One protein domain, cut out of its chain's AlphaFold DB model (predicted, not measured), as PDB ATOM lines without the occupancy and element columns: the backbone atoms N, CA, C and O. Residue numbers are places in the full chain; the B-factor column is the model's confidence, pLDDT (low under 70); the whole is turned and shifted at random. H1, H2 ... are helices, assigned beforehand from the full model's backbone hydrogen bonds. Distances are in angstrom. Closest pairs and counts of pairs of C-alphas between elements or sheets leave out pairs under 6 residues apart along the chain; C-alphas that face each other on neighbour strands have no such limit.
ATOM      1  N   ARG A  82      80.187 104.516 113.276       94.44
ATOM      2  CA  ARG A  82      80.166 103.119 113.749       94.44
ATOM      3  C   ARG A  82      81.543 102.616 114.192       94.44
ATOM      4  O   ARG A  82      81.619 101.900 115.189       94.44
ATOM      5  N   VAL A  83      82.601 103.006 113.481       94.12
ATOM      6  CA  VAL A  83      83.994 102.638 113.770       94.12
ATOM      7  C   VAL A  83      84.437 103.347 115.041       94.12
ATOM      8  O   VAL A  83      84.820 102.685 116.004       94.12
ATOM      9  N   PHE A  84      84.210 104.660 115.117       93.56
ATOM     10  CA  PHE A  84      84.505 105.443 116.311       93.56
ATOM     11  C   PHE A  84      83.794 104.893 117.557       93.56
ATOM     12  O   PHE A  84      84.412 104.675 118.595       93.56
ATOM     13  N   LYS A  85      82.497 104.558 117.460       94.81
ATOM     14  CA  LYS A  85      81.753 103.936 118.572       94.81
ATOM     15  C   LYS A  85      82.337 102.587 119.011       94.81
ATOM     16  O   LYS A  85      82.197 102.219 120.179       94.81
ATOM     17  N   ARG A  86      82.929 101.805 118.103       94.69
ATOM     18  CA  ARG A  86      83.611 100.548 118.453       94.69
ATOM     19  C   ARG A  86      84.924 100.837 119.179       94.69
ATOM     20  O   ARG A  86      85.067 100.338 120.294       94.69
ATOM     21  N   ALA A  87      85.777 101.698 118.622       93.75
ATOM     22  CA  ALA A  87      87.035 102.119 119.242       93.75
ATOM     23  C   ALA A  87      86.801 102.695 120.648       93.75
ATOM     24  O   ALA A  87      87.296 102.157 121.636       93.75
ATOM     25  N   ARG A  88      85.897 103.676 120.772       94.44
ATOM     26  CA  ARG A  88      85.502 104.294 122.048       94.44
ATOM     27  C   ARG A  88      85.081 103.272 123.104       94.44
ATOM     28  O   ARG A  88      85.443 103.394 124.270       94.44
ATOM     29  N   ARG A  89      84.299 102.254 122.727       95.12
ATOM     30  CA  ARG A  89      83.888 101.201 123.672       95.12
ATOM     31  C   ARG A  89      85.078 100.380 124.163       95.12
ATOM     32  O   ARG A  89      85.065  99.986 125.326       95.12
ATOM     33  N   GLN A  90      86.074 100.118 123.318       95.19
ATOM     34  CA  GLN A  90      87.284  99.411 123.746       95.19
ATOM     35  C   GLN A  90      88.123 100.257 124.694       95.19
ATOM     36  O   GLN A  90      88.539  99.723 125.716       95.19
ATOM     37  N   LEU A  91      88.271 101.556 124.421       94.44
ATOM     38  CA  LEU A  91      88.975 102.483 125.311       94.44
ATOM     39  C   LEU A  91      88.324 102.522 126.697       94.44
ATOM     40  O   LEU A  91      88.960 102.180 127.685       94.44
ATOM     41  N   ILE A  92      87.013 102.789 126.770       95.25
ATOM     42  CA  ILE A  92      86.279 102.856 128.049       95.25
ATOM     43  C   ILE A  92      86.387 101.540 128.827       95.25
ATOM     44  O   ILE A  92      86.647 101.525 130.028       95.25
ATOM     45  N   ARG A  93      86.162 100.406 128.154       95.19
ATOM     46  CA  ARG A  93      86.222  99.093 128.809       95.19
ATOM     47  C   ARG A  93      87.651  98.693 129.169       95.19
ATOM     48  O   ARG A  93      87.816  97.869 130.061       95.19
ATOM     49  N   GLY A  94      88.643  99.153 128.411       95.62
ATOM     50  CA  GLY A  94      90.065  98.948 128.670       95.62
ATOM     51  C   GLY A  94      90.483  99.705 129.915       95.62
ATOM     52  O   GLY A  94      90.949  99.087 130.862       95.62
ATOM     53  N   TYR A  95      90.177 100.999 129.958       95.81
ATOM     54  CA  TYR A  95      90.510 101.873 131.072       95.81
ATOM     55  C   TYR A  95      89.890 101.425 132.397       95.81
ATOM     56  O   TYR A  95      90.577 101.330 133.407       95.81
ATOM     57  N   ARG A  96      88.610 101.028 132.390       95.38
ATOM     58  CA  ARG A  96      87.959 100.465 133.586       95.38
ATOM     59  C   ARG A  96      88.671  99.225 134.127       95.38
ATOM     60  O   ARG A  96      88.737  99.047 135.334       95.38
ATOM     61  N   LYS A  97      89.173  98.357 133.242       95.12
ATOM     62  CA  LYS A  97      89.940  97.174 133.656       95.12
ATOM     63  C   LYS A  97      91.313  97.563 134.178       95.12
ATOM     64  O   LYS A  97      91.705  97.061 135.218       95.12
ATOM     65  N   LEU A  98      91.980  98.492 133.496       96.06
ATOM     66  CA  LEU A  98      93.274  99.006 133.922       96.06
ATOM     67  C   LEU A  98      93.206  99.587 135.339       96.06
ATOM     68  O   LEU A  98      94.022  99.227 136.174       96.06
ATOM     69  N   LYS A  99      92.195 100.409 135.647       95.88
ATOM     70  CA  LYS A  99      92.031 100.972 136.996       95.88
ATOM     71  C   LYS A  99      91.709  99.940 138.072       95.88
ATOM     72  O   LYS A  99      92.062 100.157 139.222       95.88
ATOM     73  N   ARG A 100      91.043  98.841 137.716       95.06
ATOM     74  CA  ARG A 100      90.700  97.776 138.663       95.06
ATOM     75  C   ARG A 100      91.870  96.828 138.923       95.06
ATOM     76  O   ARG A 100      92.112  96.468 140.063       95.06
ATOM     77  N   ASP A 101      92.557  96.414 137.861       94.38
ATOM     78  CA  ASP A 101      93.516  95.305 137.896       94.38
ATOM     79  C   ASP A 101      94.980  95.791 137.849       94.38
ATOM     80  O   ASP A 101      95.899  94.984 137.940       94.38
ATOM     81  N   GLY A 102      95.225  97.086 137.612       93.75
ATOM     82  CA  GLY A 102      96.563  97.661 137.396       93.75
ATOM     83  C   GLY A 102      97.222  97.262 136.068       93.75
ATOM     84  O   GLY A 102      98.297  97.750 135.730       93.75
ATOM     85  N   THR A 103      96.586  96.385 135.286       94.88
ATOM     86  CA  THR A 103      97.114  95.857 134.023       94.88
ATOM     87  C   THR A 103      95.996  95.475 133.044       94.88
ATOM     88  O   THR A 103      94.803  95.652 133.304       94.88
ATOM     89  N   LEU A 104      96.374  94.949 131.876       95.94
ATOM     90  CA  LEU A 104      95.473  94.465 130.836       95.94
ATOM     91  C   LEU A 104      95.780  93.005 130.487       95.94
ATOM     92  O   LEU A 104      96.928  92.618 130.306       95.94
ATOM     93  N   ARG A 105      94.733  92.198 130.272       94.88
ATOM     94  CA  ARG A 105      94.889  90.885 129.618       94.88
ATOM     95  C   ARG A 105      95.386  91.079 128.182       94.88
ATOM     96  O   ARG A 105      94.908  91.990 127.498       94.88
ATOM     97  N   ARG A 106      96.228  90.163 127.690       94.81
ATOM     98  CA  ARG A 106      96.818  90.201 126.336       94.81
ATOM     99  C   ARG A 106      95.817  90.523 125.226       94.81
ATOM    100  O   ARG A 106      95.994  91.494 124.500       94.81
ATOM    101  N   GLU A 107      94.721  89.771 125.135       94.94
ATOM    102  CA  GLU A 107      93.689  89.982 124.107       94.94
ATOM    103  C   GLU A 107      93.098  91.398 124.136       94.94
ATOM    104  O   GLU A 107      92.682  91.947 123.114       94.94
ATOM    105  N   ARG A 108      92.996  91.993 125.332       95.19
ATOM    106  CA  ARG A 108      92.468  93.346 125.491       95.19
ATOM    107  C   ARG A 108      93.497  94.375 125.047       95.19
ATOM    108  O   ARG A 108      93.101  95.306 124.352       95.19
ATOM    109  N   ALA A 109      94.761  94.190 125.417       96.06
ATOM    110  CA  ALA A 109      95.864  95.025 124.960       96.06
ATOM    111  C   ALA A 109      95.951  95.028 123.425       96.06
ATOM    112  O   ALA A 109      95.880  96.089 122.810       96.06
ATOM    113  N   GLN A 110      95.941  93.849 122.798       95.56
ATOM    114  CA  GLN A 110      95.937  93.705 121.337       95.56
ATOM    115  C   GLN A 110      94.734  94.392 120.680       95.56
ATOM    116  O   GLN A 110      94.887  95.095 119.684       95.56
ATOM    117  N   LYS A 111      93.531  94.253 121.256       95.19
ATOM    118  CA  LYS A 111      92.344  94.969 120.764       95.19
ATOM    119  C   LYS A 111      92.514  96.483 120.861       95.19
ATOM    120  O   LYS A 111      92.159  97.176 119.918       95.19
ATOM    121  N   ILE A 112      93.029  97.004 121.972       95.50
ATOM    122  CA  ILE A 112      93.249  98.448 122.137       95.50
ATOM    123  C   ILE A 112      94.242  98.957 121.089       95.50
ATOM    124  O   ILE A 112      93.920  99.919 120.403       95.50
ATOM    125  N   ILE A 113      95.370  98.264 120.897       95.31
ATOM    126  CA  ILE A 113      96.375  98.603 119.878       95.31
ATOM    127  C   ILE A 113      95.753  98.583 118.476       95.31
ATOM    128  O   ILE A 113      95.885  99.540 117.723       95.31
ATOM    129  N   SER A 114      94.998  97.535 118.139       93.62
ATOM    130  CA  SER A 114      94.332  97.429 116.836       93.62
ATOM    131  C   SER A 114      93.375  98.598 116.579       93.62
ATOM    132  O   SER A 114      93.398  99.183 115.501       93.62
ATOM    133  N   TYR A 115      92.565  98.986 117.570       92.44
ATOM    134  CA  TYR A 115      91.658 100.127 117.429       92.44
ATOM    135  C   TYR A 115      92.364 101.489 117.511       92.44
ATOM    136  O   TYR A 115      91.771 102.473 117.064       92.44
ATOM    137  N   ASN A 116      93.594 101.553 118.035       90.94
ATOM    138  CA  ASN A 116      94.394 102.776 118.057       90.94
ATOM    139  C   ASN A 116      94.690 103.289 116.650       90.94
ATOM    140  O   ASN A 116      94.653 104.491 116.428       90.94
ATOM    141  N   SER A 117      94.865 102.381 115.687       86.81
ATOM    142  CA  SER A 117      95.090 102.733 114.279       86.81
ATOM    143  C   SER A 117      94.041 103.700 113.709       86.81
ATOM    144  O   SER A 117      94.339 104.460 112.794       86.81
ATOM    145  N   TYR A 118      92.820 103.710 114.264       88.62
ATOM    146  CA  TYR A 118      91.764 104.635 113.850       88.62
ATOM    147  C   TYR A 118      91.882 106.048 114.422       88.62
ATOM    148  O   TYR A 118      91.265 106.962 113.885       88.62
ATOM    149  N   ILE A 119      92.581 106.214 115.542       88.81
ATOM    150  CA  ILE A 119      92.597 107.444 116.345       88.81
ATOM    151  C   ILE A 119      93.992 108.048 116.502       88.81
ATOM    152  O   ILE A 119      94.087 109.201 116.899       88.81
ATOM    153  N   GLU A 120      95.046 107.299 116.185       86.56
ATOM    154  CA  GLU A 120      96.446 107.707 116.332       86.56
ATOM    155  C   GLU A 120      96.749 109.022 115.608       86.56
ATOM    156  O   GLU A 120      97.391 109.903 116.164       86.56
ATOM    157  N   GLN A 121      96.202 109.183 114.402       85.00
ATOM    158  CA  GLN A 121      96.372 110.381 113.574       85.00
ATOM    159  C   GLN A 121      95.304 111.458 113.844       85.00
ATOM    160  O   GLN A 121      95.121 112.374 113.046       85.00
ATOM    161  N   SER A 122      94.528 111.335 114.928       86.19
ATOM    162  CA  SER A 122      93.518 112.333 115.279       86.19
ATOM    163  C   SER A 122      94.157 113.519 116.001       86.19
ATOM    164  O   SER A 122      94.824 113.354 117.016       86.19
ATOM    165  N   ASP A 123      93.820 114.725 115.553       84.69
ATOM    166  CA  ASP A 123      94.164 116.020 116.163       84.69
ATOM    167  C   ASP A 123      93.310 116.377 117.401       84.69
ATOM    168  O   ASP A 123      93.333 117.503 117.899       84.69
ATOM    169  N   SER A 124      92.511 115.437 117.912       86.12
ATOM    170  CA  SER A 124      91.555 115.704 118.983       86.12
ATOM    171  C   SER A 124      92.175 115.495 120.366       86.12
ATOM    172  O   SER A 124      92.078 114.408 120.937       86.12
ATOM    173  N   PHE A 125      92.713 116.566 120.957       85.94
ATOM    174  CA  PHE A 125      93.169 116.566 122.358       85.94
ATOM    175  C   PHE A 125      92.075 116.088 123.325       85.94
ATOM    176  O   PHE A 125      92.309 115.237 124.180       85.94
ATOM    177  N   HIS A 126      90.828 116.527 123.109       88.06
ATOM    178  CA  HIS A 126      89.689 116.100 123.927       88.06
ATOM    179  C   HIS A 126      89.451 114.582 123.890       88.06
ATOM    180  O   HIS A 126      88.987 114.005 124.872       88.06
ATOM    181  N   LEU A 127      89.726 113.911 122.766       88.00
ATOM    182  CA  LEU A 127      89.623 112.454 122.676       88.00
ATOM    183  C   LEU A 127      90.695 111.788 123.539       88.00
ATOM    184  O   LEU A 127      90.380 110.834 124.254       88.00
ATOM    185  N   GLN A 128      91.926 112.291 123.468       86.62
ATOM    186  CA  GLN A 128      93.061 111.723 124.187       86.62
ATOM    187  C   GLN A 128      92.876 111.840 125.701       86.62
ATOM    188  O   GLN A 128      92.914 110.827 126.403       86.62
ATOM    189  N   GLU A 129      92.559 113.044 126.182       88.94
ATOM    190  CA  GLU A 129      92.330 113.315 127.604       88.94
ATOM    191  C   GLU A 129      91.131 112.532 128.143       88.94
ATOM    192  O   GLU A 129      91.238 111.795 129.121       88.94
ATOM    193  N   ARG A 130      89.976 112.627 127.473       92.19
ATOM    194  CA  ARG A 130      88.722 112.049 127.978       92.19
ATOM    195  C   ARG A 130      88.748 110.528 128.084       92.19
ATOM    196  O   ARG A 130      87.995 109.957 128.875       92.19
ATOM    197  N   TYR A 131      89.513 109.863 127.224       90.38
ATOM    198  CA  TYR A 131      89.586 108.403 127.191       90.38
ATOM    199  C   TYR A 131      90.928 107.853 127.670       90.38
ATOM    200  O   TYR A 131      91.122 106.640 127.565       90.38
ATOM    201  N   HIS A 132      91.803 108.710 128.212       90.75
ATOM    202  CA  HIS A 132      93.119 108.354 128.747       90.75
ATOM    203  C   HIS A 132      93.902 107.454 127.787       90.75
ATOM    204  O   HIS A 132      94.405 106.391 128.163       90.75
ATOM    205  N   THR A 133      93.915 107.829 126.505       91.62
ATOM    206  CA  THR A 133      94.429 106.956 125.444       91.62
ATOM    207  C   THR A 133      95.904 106.657 125.633       91.62
ATOM    208  O   THR A 133      96.299 105.513 125.457       91.62
ATOM    209  N   GLU A 134      96.694 107.649 126.035       91.19
ATOM    210  CA  GLU A 134      98.138 107.514 126.222       91.19
ATOM    211  C   GLU A 134      98.491 106.498 127.321       91.19
ATOM    212  O   GLU A 134      99.136 105.492 127.028       91.19
ATOM    213  N   GLU A 135      97.975 106.686 128.545       93.69
ATOM    214  CA  GLU A 135      98.147 105.750 129.676       93.69
ATOM    215  C   GLU A 135      97.730 104.329 129.270       93.69
ATOM    216  O   GLU A 135      98.449 103.346 129.479       93.69
ATOM    217  N   LEU A 136      96.562 104.213 128.633       95.00
ATOM    218  CA  LEU A 136      96.010 102.926 128.241       95.00
ATOM    219  C   LEU A 136      96.865 102.224 127.173       95.00
ATOM    220  O   LEU A 136      97.046 101.005 127.237       95.00
ATOM    221  N   LEU A 137      97.371 102.972 126.191       95.00
ATOM    222  CA  LEU A 137      98.205 102.445 125.113       95.00
ATOM    223  C   LEU A 137      99.584 102.049 125.616       95.00
ATOM    224  O   LEU A 137     100.061 100.980 125.249       95.00
ATOM    225  N   GLN A 138     100.190 102.843 126.496       95.69
ATOM    226  CA  GLN A 138     101.487 102.530 127.088       95.69
ATOM    227  C   GLN A 138     101.458 101.159 127.780       95.69
ATOM    228  O   GLN A 138     102.317 100.307 127.537       95.69
ATOM    229  N   VAL A 139     100.421 100.903 128.586       96.94
ATOM    230  CA  VAL A 139     100.233  99.598 129.232       96.94
ATOM    231  C   VAL A 139      99.946  98.508 128.200       96.94
ATOM    232  O   VAL A 139     100.501  97.413 128.292       96.94
ATOM    233  N   ALA A 140      99.115  98.788 127.193       96.69
ATOM    234  CA  ALA A 140      98.805  97.817 126.149       96.69
ATOM    235  C   ALA A 140     100.057  97.378 125.367       96.69
ATOM    236  O   ALA A 140     100.253  96.178 125.168       96.69
ATOM    237  N   TYR A 141     100.922  98.314 124.967       96.94
ATOM    238  CA  TYR A 141     102.177  98.007 124.280       96.94
ATOM    239  C   TYR A 141     103.132  97.215 125.169       96.94
ATOM    240  O   TYR A 141     103.692  96.226 124.702       96.94
ATOM    241  N   ARG A 142     103.256  97.567 126.457       96.88
ATOM    242  CA  ARG A 142     104.084  96.814 127.414       96.88
ATOM    243  C   ARG A 142     103.623  95.362 127.544       96.88
ATOM    244  O   ARG A 142     104.433  94.447 127.433       96.88
ATOM    245  N   VAL A 143     102.317  95.148 127.722       96.62
ATOM    246  CA  VAL A 143     101.729  93.802 127.789       96.62
ATOM    247  C   VAL A 143     101.970  93.044 126.484       96.62
ATOM    248  O   VAL A 143     102.390  91.890 126.512       96.62
ATOM    249  N   ASN A 144     101.722  93.669 125.331       95.50
ATOM    250  CA  ASN A 144     101.910  93.008 124.041       95.50
ATOM    251  C   ASN A 144     103.384  92.652 123.781       95.50
ATOM    252  O   ASN A 144     103.656  91.564 123.283       95.50
ATOM    253  N   GLY A 145     104.317  93.527 124.165       95.25
ATOM    254  CA  GLY A 145     105.756  93.282 124.081       95.25
ATOM    255  C   GLY A 145     106.204  92.110 124.954       95.25
ATOM    256  O   GLY A 145     106.882  91.217 124.456       95.25
ATOM    257  N   PHE A 146     105.746  92.052 126.210       96.19
ATOM    258  CA  PHE A 146     106.031  90.934 127.118       96.19
ATOM    259  C   PHE A 146     105.601  89.585 126.526       96.19
ATOM    260  O   PHE A 146     106.385  88.641 126.464       96.19
ATOM    261  N   TYR A 147     104.366  89.496 126.021       93.75
ATOM    262  CA  TYR A 147     103.893  88.259 125.395       93.75
ATOM    263  C   TYR A 147     104.579  87.960 124.058       93.75
ATOM    264  O   TYR A 147     104.756  86.790 123.734       93.75
ATOM    265  N   GLY A 148     104.980  88.983 123.300       92.31
ATOM    266  CA  GLY A 148     105.769  88.805 122.081       92.31
ATOM    267  C   GLY A 148     107.136  88.178 122.364       92.31
ATOM    268  O   GLY A 148     107.539  87.254 121.663       92.31
ATOM    269  N   GLN A 149     107.812  88.613 123.430       94.25
ATOM    270  CA  GLN A 149     109.076  88.021 123.878       94.25
ATOM    271  C   GLN A 149     108.897  86.571 124.342       94.25
ATOM    272  O   GLN A 149     109.673  85.705 123.949       94.25
ATOM    273  N   LEU A 150     107.845  86.293 125.117       94.31
ATOM    274  CA  LEU A 150     107.543  84.939 125.588       94.31
ATOM    275  C   LEU A 150     107.287  83.967 124.423       94.31
ATOM    276  O   LEU A 150     107.739  82.828 124.444       94.31
ATOM    277  N   GLU A 151     106.553  84.403 123.396       92.81
ATOM    278  CA  GLU A 151     106.324  83.590 122.194       92.81
ATOM    279  C   GLU A 151     107.589  83.397 121.368       92.81
ATOM    280  O   GLU A 151     107.801  82.316 120.823       92.81
ATOM    281  N   TYR A 152     108.428  84.427 121.278       93.94
ATOM    282  CA  TYR A 152     109.709  84.333 120.596       93.94
ATOM    283  C   TYR A 152     110.623  83.295 121.258       93.94
ATOM    284  O   TYR A 152     111.159  82.437 120.563       93.94
ATOM    285  N   GLN A 153     110.735  83.315 122.588       94.81
ATOM    286  CA  GLN A 153     111.523  82.335 123.345       94.81
ATOM    287  C   GLN A 153     111.045  80.902 123.089       94.81
ATOM    288  O   GLN A 153     111.843  80.060 122.694       94.81
ATOM    289  N   LYS A 154     109.733  80.651 123.185       94.50
ATOM    290  CA  LYS A 154     109.154  79.326 122.900       94.50
ATOM    291  C   LYS A 154     109.450  78.839 121.485       94.50
ATOM    292  O   LYS A 154     109.816  77.689 121.294       94.50
ATOM    293  N   ARG A 155     109.331  79.718 120.482       93.69
ATOM    294  CA  ARG A 155     109.660  79.370 119.088       93.69
ATOM    295  C   ARG A 155     111.136  79.032 118.910       93.69
ATOM    296  O   ARG A 155     111.461  78.181 118.090       93.69
ATOM    297  N   MET A 156     112.023  79.711 119.636       93.69
ATOM    298  CA  MET A 156     113.457  79.424 119.602       93.69
ATOM    299  C   MET A 156     113.775  78.072 120.246       93.69
ATOM    300  O   MET A 156     114.569  77.322 119.685       93.69
ATOM    301  N   GLU A 157     113.131  77.742 121.366       94.38
ATOM    302  CA  GLU A 157     113.229  76.422 122.005       94.38
ATOM    303  C   GLU A 157     112.719  75.314 121.070       94.38
ATOM    304  O   GLU A 157     113.430  74.350 120.807       94.38
ATOM    305  N   GLU A 158     111.540  75.493 120.468       93.69
ATOM    306  CA  GLU A 158     110.985  74.554 119.484       93.69
ATOM    307  C   GLU A 158     111.910  74.369 118.271       93.69
ATOM    308  O   GLU A 158     112.104  73.251 117.789       93.69
ATOM    309  N   LEU A 159     112.500  75.457 117.766       93.50
ATOM    310  CA  LEU A 159     113.446  75.400 116.655       93.50
ATOM    311  C   LEU A 159     114.717  74.636 117.041       93.50
ATOM    312  O   LEU A 159     115.203  73.831 116.246       93.50
ATOM    313  N   HIS A 160     115.238  74.871 118.244       93.62
ATOM    314  CA  HIS A 160     116.396  74.156 118.769       93.62
ATOM    315  C   HIS A 160     116.117  72.652 118.871       93.62
ATOM    316  O   HIS A 160     116.880  71.849 118.337       93.62
ATOM    317  N   ASP A 161     114.968  72.270 119.431       93.88
ATOM    318  CA  ASP A 161     114.528  70.876 119.518       93.88
ATOM    319  C   ASP A 161     114.400  70.214 118.138       93.88
ATOM    320  O   ASP A 161     114.772  69.052 117.951       93.88
ATOM    321  N   LEU A 162     113.878  70.936 117.140       93.06
ATOM    322  CA  LEU A 162     113.775  70.437 115.767       93.06
ATOM    323  C   LEU A 162     115.149  70.230 115.123       93.06
ATOM    324  O   LEU A 162     115.359  69.219 114.444       93.06
ATOM    325  N   LEU A 163     116.083  71.161 115.333       91.94
ATOM    326  CA  LEU A 163     117.456  71.044 114.843       91.94
ATOM    327  C   LEU A 163     118.180  69.873 115.507       91.94
ATOM    328  O   LEU A 163     118.798  69.075 114.806       91.94
ATOM    329  N   GLU A 164     118.035  69.700 116.820       89.44
ATOM    330  CA  GLU A 164     118.586  68.545 117.525       89.44
ATOM    331  C   GLU A 164     118.046  67.223 116.976       89.44
ATOM    332  O   GLU A 164     118.813  66.294 116.715       89.44
ATOM    333  N   ARG A 165     116.726  67.124 116.765       88.88
ATOM    334  CA  ARG A 165     116.109  65.925 116.177       88.88
ATOM    335  C   ARG A 165     116.644  65.649 114.773       88.88
ATOM    336  O   ARG A 165     116.931  64.491 114.463       88.88
ATOM    337  N   ARG A 166     116.820  66.686 113.944       87.81
ATOM    338  CA  ARG A 166     117.428  66.555 112.611       87.81
ATOM    339  C   ARG A 166     118.863  66.032 112.718       87.81
ATOM    340  O   ARG A 166     119.149  65.003 112.111       87.81
ATOM    341  N   CYS A 167     119.716  66.654 113.533       83.19
ATOM    342  CA  CYS A 167     121.104  66.222 113.735       83.19
ATOM    343  C   CYS A 167     121.192  64.753 114.180       83.19
ATOM    344  O   CYS A 167     121.988  63.987 113.640       83.19
ATOM    345  N   ARG A 168     120.335  64.319 115.115       77.50
ATOM    346  CA  ARG A 168     120.278  62.913 115.559       77.50
ATOM    347  C   ARG A 168     119.828  61.963 114.442       77.50
ATOM    348  O   ARG A 168     120.365  60.866 114.327       77.50
ATOM    349  N   SER A 169     118.874  62.374 113.604       71.81
ATOM    350  CA  SER A 169     118.409  61.567 112.465       71.81
ATOM    351  C   SER A 169     119.450  61.437 111.342       71.81
ATOM    352  O   SER A 169     119.541  60.386 110.711       71.81
TER     353      SER A 169
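Overview. This is residues 82 to 169 of the 208 residues of an uncharacterized protein of Blautia obeum ATCC 29174 (UniProt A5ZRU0). A long straight helix, H4, runs out of a small helical head, and its far part, residues 148 to 169, sticks out as a free arm. In the head, the helical hairpin of H1 and H2 packs across the first part of H4, and the short helix H3 packs on H1 beyond the beginning of H4. The printed part has 88 residues with four named helices, in the order H1, H2, H3, H4, and no named strand; the class is all helix. The whole is only just loose, close to extended, with a radius of gyration of the C-alphas of 18.1 A. It spans 62 by 27 by 19 A, and the arm makes much of the length.

Along the chain. H4, the longest helix, holds residues 133 to 169 and measures 52.9 A from first to last C-alpha, from C-alpha 133 at (94.429, 106.956, 125.444) to C-alpha 169 at (118.409, 61.567, 112.465). H1 holds residues 82 to 101, begins with C-alpha 82 at (80.166, 103.119, 113.749) and is 28.7 A long. H2 holds residues 106 to 116 and is 15.2 A long. H3 holds residues 125 to 131 and is 10.1 A long.

Arrangement. H4 touches H2 with residues 137 to 147 alone; the closest C-alphas, those of Ala 109 and Ala 140, are 4.2 A apart. H2 and H4 run opposite ways at a steep tilt of 58 degrees. H4 touches H1 with residues 133 to 136 alone, and the closest C-alphas are those of Tyr 95 and Leu 136, 6.3 A apart. H1 and H4 are about perpendicular, at 84 degrees. H1 is the hub and touches the other three helices. H1 and H2 form a helical hairpin: they touch, closest at the C-alphas of Ala 87 and Tyr 115, 5.4 A apart, and run opposite ways at a steep tilt of 40 degrees. H1 touches H3 with residues 88 to 95 alone, closest at the C-alphas of Leu 91 and Tyr 131, 6.2 A apart; they run the same way at a steep tilt of 54 degrees. H3 and H4 are close but not clearly touching, and the closest C-alphas, those of Gln 128 and Glu 134, are 6.9 A apart. H2 and H3 are apart. The helix packing is mostly crossed, with no touching pair at a shallow tilt. In H1, H2, H3 and H4 every O i to N i+4 pair is within hydrogen-bond range.

Size, cuts and confidence. The C-alphas farthest apart are those of His 126 and Ser 169, at 62.7 A. Residues 121 to 126 also stand free; without the free stretches the body has 60 residues and spans 30 by 20 by 16 A. The printed part has no cut. The links H1 to H2 and H3 to H4 are tight, and H2 to H3 is short. The mean pLDDT of the printed part is 92.6, and no printed residue is under 70.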